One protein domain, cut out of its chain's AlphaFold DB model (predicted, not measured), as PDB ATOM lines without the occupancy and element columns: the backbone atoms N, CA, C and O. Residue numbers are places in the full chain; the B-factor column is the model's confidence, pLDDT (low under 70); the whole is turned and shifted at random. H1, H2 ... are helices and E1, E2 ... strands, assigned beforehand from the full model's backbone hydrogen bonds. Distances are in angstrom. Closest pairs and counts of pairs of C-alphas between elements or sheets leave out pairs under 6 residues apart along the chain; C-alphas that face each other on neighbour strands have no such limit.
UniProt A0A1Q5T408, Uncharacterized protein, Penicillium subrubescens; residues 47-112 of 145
ATOM      1  N   TYR A  47     168.402 200.634 204.526       73.81
ATOM      2  CA  TYR A  47     168.157 199.713 205.626       73.81
ATOM      3  C   TYR A  47     167.032 198.737 205.289       73.81
ATOM      4  O   TYR A  47     165.870 199.097 205.112       73.81
ATOM      5  N   HIS A  48     167.364 197.448 205.284       71.56
ATOM      6  CA  HIS A  48     166.383 196.377 205.161       71.56
ATOM      7  C   HIS A  48     166.062 195.796 206.535       71.56
ATOM      8  O   HIS A  48     166.835 195.031 207.114       71.56
ATOM      9  N   CYS A  49     164.888 196.130 207.062       72.06
ATOM     10  CA  CYS A  49     164.428 195.545 208.309       72.06
ATOM     11  C   CYS A  49     163.836 194.157 208.070       72.06
ATOM     12  O   CYS A  49     162.851 193.983 207.354       72.06
ATOM     13  N   ARG A  50     164.409 193.158 208.738       74.81
ATOM     14  CA  ARG A  50     163.849 191.808 208.824       74.81
ATOM     15  C   ARG A  50     163.514 191.486 210.270       74.81
ATOM     16  O   ARG A  50     164.235 191.863 211.193       74.81
ATOM     17  N   ARG A  51     162.428 190.746 210.477       75.44
ATOM     18  CA  ARG A  51     162.080 190.268 211.814       75.44
ATOM     19  C   ARG A  51     163.045 189.158 212.218       75.44
ATOM     20  O   ARG A  51     163.023 188.083 211.624       75.44
ATOM     21  N   MET A  52     163.833 189.401 213.258       75.25
ATOM     22  CA  MET A  52     164.636 188.358 213.890       75.25
ATOM     23  C   MET A  52     163.704 187.382 214.616       75.25
ATOM     24  O   MET A  52     162.856 187.796 215.409       75.25
ATOM     25  N   ARG A  53     163.815 186.090 214.300       80.50
ATOM     26  CA  ARG A  53     163.066 185.017 214.962       80.50
ATOM     27  C   ARG A  53     164.055 184.040 215.566       80.50
ATOM     28  O   ARG A  53     164.658 183.257 214.847       80.50
ATOM     29  N   HIS A  54     164.192 184.101 216.880       80.69
ATOM     30  CA  HIS A  54     164.985 183.161 217.651       80.69
ATOM     31  C   HIS A  54     164.347 183.032 219.033       80.69
ATOM     32  O   HIS A  54     163.992 184.074 219.588       80.69
ATOM     33  N   PRO A  55     164.243 181.825 219.624       80.19
ATOM     34  CA  PRO A  55     163.624 181.633 220.943       80.19
ATOM     35  C   PRO A  55     164.238 182.501 222.048       80.19
ATOM     36  O   PRO A  55     163.599 182.820 223.044       80.19
ATOM     37  N   LEU A  56     165.495 182.900 221.858       79.69
ATOM     38  CA  LEU A  56     166.243 183.704 222.814       79.69
ATOM     39  C   LEU A  56     166.312 185.201 222.449       79.69
ATOM     40  O   LEU A  56     166.950 185.977 223.152       79.69
ATOM     41  N   LEU A  57     165.641 185.634 221.384       82.56
ATOM     42  CA  LEU A  57     165.474 187.049 221.018       82.56
ATOM     43  C   LEU A  57     164.002 187.467 221.076       82.56
ATOM     44  O   LEU A  57     163.559 188.377 220.376       82.56
ATOM     45  N   GLU A  58     163.219 186.774 221.900       85.12
ATOM     46  CA  GLU A  58     161.813 187.087 222.099       85.12
ATOM     47  C   GLU A  58     161.627 188.082 223.246       85.12
ATOM     48  O   GLU A  58     162.319 188.045 224.263       85.12
ATOM     49  N   SER A  59     160.664 188.987 223.055       85.31
ATOM     50  CA  SER A  59     160.223 189.955 224.062       85.31
ATOM     51  C   SER A  59     161.357 190.710 224.777       85.31
ATOM     52  O   SER A  59     161.302 190.890 225.998       85.31
ATOM     53  N   CYS A  60     162.367 191.155 224.027       85.44
ATOM     54  CA  CYS A  60     163.455 191.959 224.569       85.44
ATOM     55  C   CYS A  60     162.966 193.376 224.889       85.44
ATOM     56  O   CYS A  60     162.395 194.046 224.029       85.44
ATOM     57  N   GLU A  61     163.130 193.792 226.142       82.69
ATOM     58  CA  GLU A  61     162.650 195.087 226.640       82.69
ATOM     59  C   GLU A  61     163.731 196.161 226.539       82.69
ATOM     60  O   GLU A  61     163.438 197.288 226.153       82.69
ATOM     61  N   ASP A  62     164.964 195.791 226.879       85.44
ATOM     62  CA  ASP A  62     166.100 196.702 226.936       85.44
ATOM     63  C   ASP A  62     167.225 196.181 226.045       85.44
ATOM     64  O   ASP A  62     167.473 194.971 225.985       85.44
ATOM     65  N   VAL A  63     167.873 197.096 225.331       88.56
ATOM     66  CA  VAL A  63     168.984 196.805 224.428       88.56
ATOM     67  C   VAL A  63     170.082 197.839 224.617       88.56
ATOM     68  O   VAL A  63     169.831 199.041 224.657       88.56
ATOM     69  N   TRP A  64     171.320 197.370 224.691       90.19
ATOM     70  CA  TRP A  64     172.494 198.213 224.836       90.19
ATOM     71  C   TRP A  64     173.542 197.824 223.802       90.19
ATOM     72  O   TRP A  64     173.917 196.660 223.693       90.19
ATOM     73  N   LEU A  65     174.000 198.803 223.027       88.44
ATOM     74  CA  LEU A  65     175.039 198.618 222.023       88.44
ATOM     75  C   LEU A  65     176.368 199.124 222.583       88.44
ATOM     76  O   LEU A  65     176.486 200.316 222.868       88.44
ATOM     77  N   ASP A  66     177.363 198.243 222.680       86.81
ATOM     78  CA  ASP A  66     178.754 198.655 222.839       86.81
ATOM     79  C   ASP A  66     179.302 199.091 221.469       86.81
ATOM     80  O   ASP A  66     179.468 198.254 220.574       86.81
ATOM     81  N   PRO A  67     179.591 200.389 221.268       86.44
ATOM     82  CA  PRO A  67     180.105 200.879 219.997       86.44
ATOM     83  C   PRO A  67     181.541 200.420 219.718       86.44
ATOM     84  O   PRO A  67     181.918 200.351 218.550       86.44
ATOM     85  N   SER A  68     182.332 200.117 220.753       87.31
ATOM     86  CA  SER A  68     183.750 199.767 220.599       87.31
ATOM     87  C   SER A  68     183.915 198.293 220.252       87.31
ATOM     88  O   SER A  68     184.582 197.962 219.277       87.31
ATOM     89  N   GLY A  69     183.277 197.415 221.028       82.81
ATOM     90  CA  GLY A  69     183.284 195.972 220.801       82.81
ATOM     91  C   GLY A  69     182.249 195.493 219.791       82.81
ATOM     92  O   GLY A  69     182.130 194.288 219.591       82.81
ATOM     93  N   ARG A  70     181.461 196.404 219.194       87.06
ATOM     94  CA  ARG A  70     180.407 196.080 218.216       87.06
ATOM     95  C   ARG A  70     179.501 194.944 218.702       87.06
ATOM     96  O   ARG A  70     179.099 194.060 217.956       87.06
ATOM     97  N   THR A  71     179.171 194.975 219.988       84.62
ATOM     98  CA  THR A  71     178.395 193.923 220.647       84.62
ATOM     99  C   THR A  71     177.080 194.502 221.144       84.62
ATOM    100  O   THR A  71     177.049 195.531 221.820       84.62
ATOM    101  N   LEU A  72     175.978 193.845 220.798       85.50
ATOM    102  CA  LEU A  72     174.639 194.207 221.235       85.50
ATOM    103  C   LEU A  72     174.205 193.281 222.372       85.50
ATOM    104  O   LEU A  72     174.129 192.065 222.213       85.50
ATOM    105  N   TYR A  73     173.870 193.881 223.503       88.00
ATOM    106  CA  TYR A  73     173.320 193.216 224.672       88.00
ATOM    107  C   TYR A  73     171.810 193.444 224.706       88.00
ATOM    108  O   TYR A  73     171.353 194.564 224.495       88.00
ATOM    109  N   ALA A  74     171.022 192.407 224.974       87.69
ATOM    110  CA  ALA A  74     169.567 192.491 224.998       87.69
ATOM    111  C   ALA A  74     168.987 191.739 226.199       87.69
ATOM    112  O   ALA A  74     169.268 190.562 226.399       87.69
ATOM    113  N   ALA A  75     168.142 192.396 226.990       88.69
ATOM    114  CA  ALA A  75     167.422 191.767 228.091       88.69
ATOM    115  C   ALA A  75     166.105 191.178 227.574       88.69
ATOM    116  O   ALA A  75     165.146 191.910 227.312       88.69
ATOM    117  N   CYS A  76     166.063 189.856 227.419       85.69
ATOM    118  CA  CYS A  76     164.978 189.132 226.763       85.69
ATOM    119  C   CYS A  76     164.235 188.207 227.736       85.69
ATOM    120  O   CYS A  76     164.736 187.828 228.797       85.69
ATOM    121  N   ALA A  77     162.987 187.888 227.396       84.69
ATOM    122  CA  ALA A  77     162.088 187.138 228.265       84.69
ATOM    123  C   ALA A  77     161.100 186.303 227.450       84.69
ATOM    124  O   ALA A  77     160.874 186.552 226.269       84.69
ATOM    125  N   ASN A  78     160.430 185.350 228.098       85.75
ATOM    126  CA  ASN A  78     159.349 184.630 227.435       85.75
ATOM    127  C   ASN A  78     158.165 185.584 227.134       85.75
ATOM    128  O   ASN A  78     157.642 186.223 228.060       85.75
ATOM    129  N   PRO A  79     157.698 185.674 225.874       87.00
ATOM    130  CA  PRO A  79     156.607 186.569 225.498       87.00
ATOM    131  C   PRO A  79     155.286 186.221 226.196       87.00
ATOM    132  O   PRO A  79     154.534 187.126 226.555       87.00
ATOM    133  N   ILE A  80     155.011 184.937 226.457       87.75
ATOM    134  CA  ILE A  80     153.791 184.495 227.152       87.75
ATOM    135  C   ILE A  80     153.767 185.068 228.571       87.75
ATOM    136  O   ILE A  80     152.758 185.638 228.989       87.75
ATOM    137  N   ALA A  81     154.892 184.995 229.289       87.81
ATOM    138  CA  ALA A  81     155.009 185.550 230.633       87.81
ATOM    139  C   ALA A  81     154.787 187.074 230.654       87.81
ATOM    140  O   ALA A  81     154.153 187.589 231.573       87.81
ATOM    141  N   ARG A  82     155.249 187.802 229.629       83.62
ATOM    142  CA  ARG A  82     155.100 189.267 229.521       83.62
ATOM    143  C   ARG A  82     153.672 189.714 229.210       83.62
ATOM    144  O   ARG A  82     153.259 190.792 229.639       83.62
ATOM    145  N   VAL A  83     152.886 188.886 228.520       88.12
ATOM    146  CA  VAL A  83     151.465 189.170 228.261       88.12
ATOM    147  C   VAL A  83     150.649 189.147 229.554       88.12
ATOM    148  O   VAL A  83     149.743 189.964 229.715       88.12
ATOM    149  N   VAL A  84     150.958 188.242 230.481       90.62
ATOM    150  CA  VAL A  84     150.210 188.068 231.742       90.62
ATOM    151  C   VAL A  84     150.812 188.851 232.918       90.62
ATOM    152  O   VAL A  84     150.122 189.128 233.900       90.62
ATOM    153  N   TRP A  85     152.073 189.279 232.795       87.75
ATOM    154  CA  TRP A  85     152.797 190.066 233.791       87.75
ATOM    155  C   TRP A  85     153.514 191.265 233.160       87.75
ATOM    156  O   TRP A  85     154.560 191.132 232.523       87.75
ATOM    157  N   SER A  86     152.969 192.461 233.383       85.00
ATOM    158  CA  SER A  86     153.534 193.732 232.927       85.00
ATOM    159  C   SER A  86     153.060 194.871 233.827       85.00
ATOM    160  O   SER A  86     151.870 195.188 233.858       85.00
ATOM    161  N   ARG A  87     153.992 195.529 234.533       80.00
ATOM    162  CA  ARG A  87     153.657 196.678 235.396       80.00
ATOM    163  C   ARG A  87     153.113 197.850 234.582       80.00
ATOM    164  O   ARG A  87     152.091 198.419 234.947       80.00
ATOM    165  N   GLY A  88     153.757 198.157 233.451       77.75
ATOM    166  CA  GLY A  88     153.320 199.220 232.540       77.75
ATOM    167  C   GLY A  88     151.956 198.940 231.904       77.75
ATOM    168  O   GLY A  88     151.194 199.865 231.656       77.75
ATOM    169  N   GLY A  89     151.613 197.662 231.702       83.69
ATOM    170  CA  GLY A  89     150.298 197.234 231.219       83.69
ATOM    171  C   GLY A  89     149.247 197.014 232.312       83.69
ATOM    172  O   GLY A  89     148.159 196.543 231.992       83.69
ATOM    173  N   ASN A  90     149.560 197.298 233.583       89.69
ATOM    174  CA  ASN A  90     148.707 197.026 234.746       89.69
ATOM    175  C   ASN A  90     148.260 195.547 234.865       89.69
ATOM    176  O   ASN A  90     147.117 195.253 235.212       89.69
ATOM    177  N   ARG A  91     149.156 194.600 234.553       90.94
ATOM    178  CA  ARG A  91     148.916 193.146 234.621       90.94
ATOM    179  C   ARG A  91     149.858 192.488 235.624       90.94
ATOM    180  O   ARG A  91     151.074 192.645 235.520       90.94
ATOM    181  N   TYR A  92     149.303 191.721 236.563       91.88
ATOM    182  CA  TYR A  92     150.034 191.185 237.720       91.88
ATOM    183  C   TYR A  92     149.706 189.716 238.025       91.88
ATOM    184  O   TYR A  92     149.669 189.313 239.189       91.88
ATOM    185  N   ASP A  93     149.466 188.889 237.006       92.25
ATOM    186  CA  ASP A  93     149.232 187.461 237.233       92.25
ATOM    187  C   ASP A  93     150.554 186.729 237.511       92.25
ATOM    188  O   ASP A  93     151.308 186.369 236.605       92.25
ATOM    189  N   LEU A  94     150.842 186.505 238.796       89.44
ATOM    190  CA  LEU A  94     152.026 185.769 239.247       89.44
ATOM    191  C   LEU A  94     152.015 184.304 238.802       89.44
ATOM    192  O   LEU A  94     153.068 183.761 238.469       89.44
ATOM    193  N   ARG A  95     150.845 183.654 238.806       90.56
ATOM    194  CA  ARG A  95     150.738 182.238 238.432       90.56
ATOM    195  C   ARG A  95     150.924 182.086 236.931       90.56
ATOM    196  O   ARG A  95     151.709 181.243 236.508       90.56
ATOM    197  N   GLY A  96     150.278 182.952 236.153       89.81
ATOM    198  CA  GLY A  96     150.474 183.059 234.713       89.81
ATOM    199  C   GLY A  96     151.927 183.363 234.355       89.81
ATOM    200  O   GLY A  96     152.469 182.718 233.460       89.81
ATOM    201  N   ARG A  97     152.591 184.277 235.082       88.62
ATOM    202  CA  ARG A  97     154.018 184.578 234.879       88.62
ATOM    203  C   ARG A  97     154.852 183.309 234.973       88.62
ATOM    204  O   ARG A  97     155.601 183.026 234.050       88.62
ATOM    205  N   VAL A  98     154.721 182.562 236.068       88.12
ATOM    206  CA  VAL A  98     155.511 181.342 236.304       88.12
ATOM    207  C   VAL A  98     155.166 180.254 235.284       88.12
ATOM    208  O   VAL A  98     156.070 179.663 234.701       88.12
ATOM    209  N   ALA A  99     153.878 180.023 235.012       88.69
ATOM    210  CA  ALA A  99     153.431 179.020 234.043       88.69
ATOM    211  C   ALA A  99     153.897 179.325 232.608       88.69
ATOM    212  O   ALA A  99     154.223 178.412 231.857       88.69
ATOM    213  N   GLY A 100     153.975 180.605 232.241       83.31
ATOM    214  CA  GLY A 100     154.510 181.075 230.963       83.31
ATOM    215  C   GLY A 100     156.040 181.099 230.885       83.31
ATOM    216  O   GLY A 100     156.570 181.717 229.968       83.31
ATOM    217  N   GLY A 101     156.761 180.502 231.841       79.31
ATOM    218  CA  GLY A 101     158.229 180.479 231.868       79.31
ATOM    219  C   GLY A 101     158.880 181.760 232.404       79.31
ATOM    220  O   GLY A 101     160.080 181.968 232.244       79.31
ATOM    221  N   GLY A 102     158.114 182.647 233.034       73.75
ATOM    222  CA  GLY A 102     158.632 183.858 233.663       73.75
ATOM    223  C   GLY A 102     159.499 183.558 234.888       73.75
ATOM    224  O   GLY A 102     159.284 182.585 235.606       73.75
ATOM    225  N   GLY A 103     160.494 184.417 235.126       68.50
ATOM    226  CA  GLY A 103     161.589 184.148 236.069       68.50
ATOM    227  C   GLY A 103     162.795 183.461 235.416       68.50
ATOM    228  O   GLY A 103     163.851 183.383 236.038       68.50
ATOM    229  N   ILE A 104     162.647 183.026 234.161       69.00
ATOM    230  CA  ILE A 104     163.731 182.673 233.244       69.00
ATOM    231  C   ILE A 104     163.872 183.859 232.285       69.00
ATOM    232  O   ILE A 104     163.231 183.935 231.239       69.00
ATOM    233  N   GLU A 105     164.613 184.859 232.742       74.38
ATOM    234  CA  GLU A 105     165.018 186.017 231.950       74.38
ATOM    235  C   GLU A 105     166.474 185.778 231.549       74.38
ATOM    236  O   GLU A 105     167.243 185.164 232.298       74.38
ATOM    237  N   HIS A 106     166.854 186.193 230.348       77.75
ATOM    238  CA  HIS A 106     168.193 185.931 229.840       77.75
ATOM    239  C   HIS A 106     168.744 187.141 229.111       77.75
ATOM    240  O   HIS A 106     168.005 187.980 228.589       77.75
ATOM    241  N   ILE A 107     170.070 187.217 229.105       83.50
ATOM    242  CA  ILE A 107     170.792 188.270 228.412       83.50
ATOM    243  C   ILE A 107     171.292 187.710 227.083       83.50
ATOM    244  O   ILE A 107     172.186 186.871 227.018       83.50
ATOM    245  N   THR A 108     170.636 188.218 226.051       82.75
ATOM    246  CA  THR A 108     171.026 188.341 224.652       82.75
ATOM    247  C   THR A 108     172.419 188.909 224.416       82.75
ATOM    248  O   THR A 108     172.542 190.099 224.665       82.75
ATOM    249  N   VAL A 109     173.442 188.190 223.960       84.19
ATOM    250  CA  VAL A 109     174.669 188.839 223.446       84.19
ATOM    251  C   VAL A 109     174.792 188.531 221.960       84.19
ATOM    252  O   VAL A 109     174.708 187.367 221.571       84.19
ATOM    253  N   LEU A 110     174.915 189.569 221.134       79.56
ATOM    254  CA  LEU A 110     174.961 189.464 219.680       79.56
ATOM    255  C   LEU A 110     176.172 190.221 219.137       79.56
ATOM    256  O   LEU A 110     176.349 191.398 219.453       79.56
ATOM    257  N   ASP A 111     176.950 189.570 218.277       81.62
ATOM    258  CA  ASP A 111     177.968 190.233 217.455       81.62
ATOM    259  C   ASP A 111     177.289 190.718 216.173       81.62
ATOM    260  O   ASP A 111     176.881 189.930 215.317       81.62
ATOM    261  N   ILE A 112     177.115 192.032 216.056       78.62
ATOM    262  CA  ILE A 112     176.344 192.622 214.955       78.62
ATOM    263  C   ILE A 112     177.115 192.670 213.634       78.62
ATOM    264  O   ILE A 112     176.485 192.893 212.599       78.62
TER     265      ILE A 112
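AT A GLANCE: This is residues 47 to 112 of the 145 residues of an uncharacterized protein of Penicillium subrubescens (UniProt A0A1Q5T408). A narrow sheet of three antiparallel strands makes one end of an elongated model, and a small hairpin of two short helices, H1 and H2, makes the other end, beyond the end of E2 and the beginning of E3 and not on the sheet. The tail of residues 47 to 54 sticks out from this body. The printed part has 66 residues with two named helices and three named strands, in the order E1, E2, H1, H2, E3 along the chain; the sheet's order is E1, E2, E3. The class is mixed, helices and strands, with under half of the residues, 31 of 66, in named elements. The whole is loose, with a radius of gyration of the C-alphas of 13.7 A and spans of 40 by 23 by 21 A.

HOW THE PARTS SIT: After residues 47 to 61, which hold no named element, E1, residues 62 to 66, forms a hairpin with E2, residues 71 to 77. They are antiparallel, with 166 degrees between their directions; N 64 and O 73 are within hydrogen-bond range at 2.8 A, as are N 66 and O 71 at 2.9 A. E2 is the inner strand. Its other neighbour is the edge strand E3, residues 105 to 111, antiparallel to it at 156 degrees; N 74 and O 108 are 2.8 A apart, and N 108 and O 74 are 2.7 A apart. A tight link of 1 residue joins E2 to H1, residues 79 to 84. H1 and H2, residues 94 to 99, form a helical hairpin and touch; their closest C-alphas, those of Ala 81 and Arg 97, are 4.5 A apart. Their lines stand at a shallow tilt of 29 degrees, opposite ways. In the short link between them, residues 85 to 86 pair with residues 91 to 92, antiparallel. H1 and E3 are apart, and so are E2 and H2. In both helices every O i to N i+4 pair is within hydrogen-bond range.

IN THESE COORDINATES: E1 begins at C-alpha 62 at (166.100, 196.702, 226.936) and is 13.4 A long from first to last C-alpha. E2 is 19.2 A long and ends at C-alpha 77 at (162.088, 187.138, 228.265). H1 and H2 have 6 residues each, 9.1 A and 8.6 A long. E3 is 19.9 A long and ends at C-alpha 111 at (177.968, 190.233, 217.455).

THE WHOLE: The two C-alphas farthest apart, those of Ser 68 and Arg 95, are 41.4 A apart. The printed part has no cut, and no link between named elements is long. The mean pLDDT of the printed part is 83.5; residues 103 to 104 are under 70.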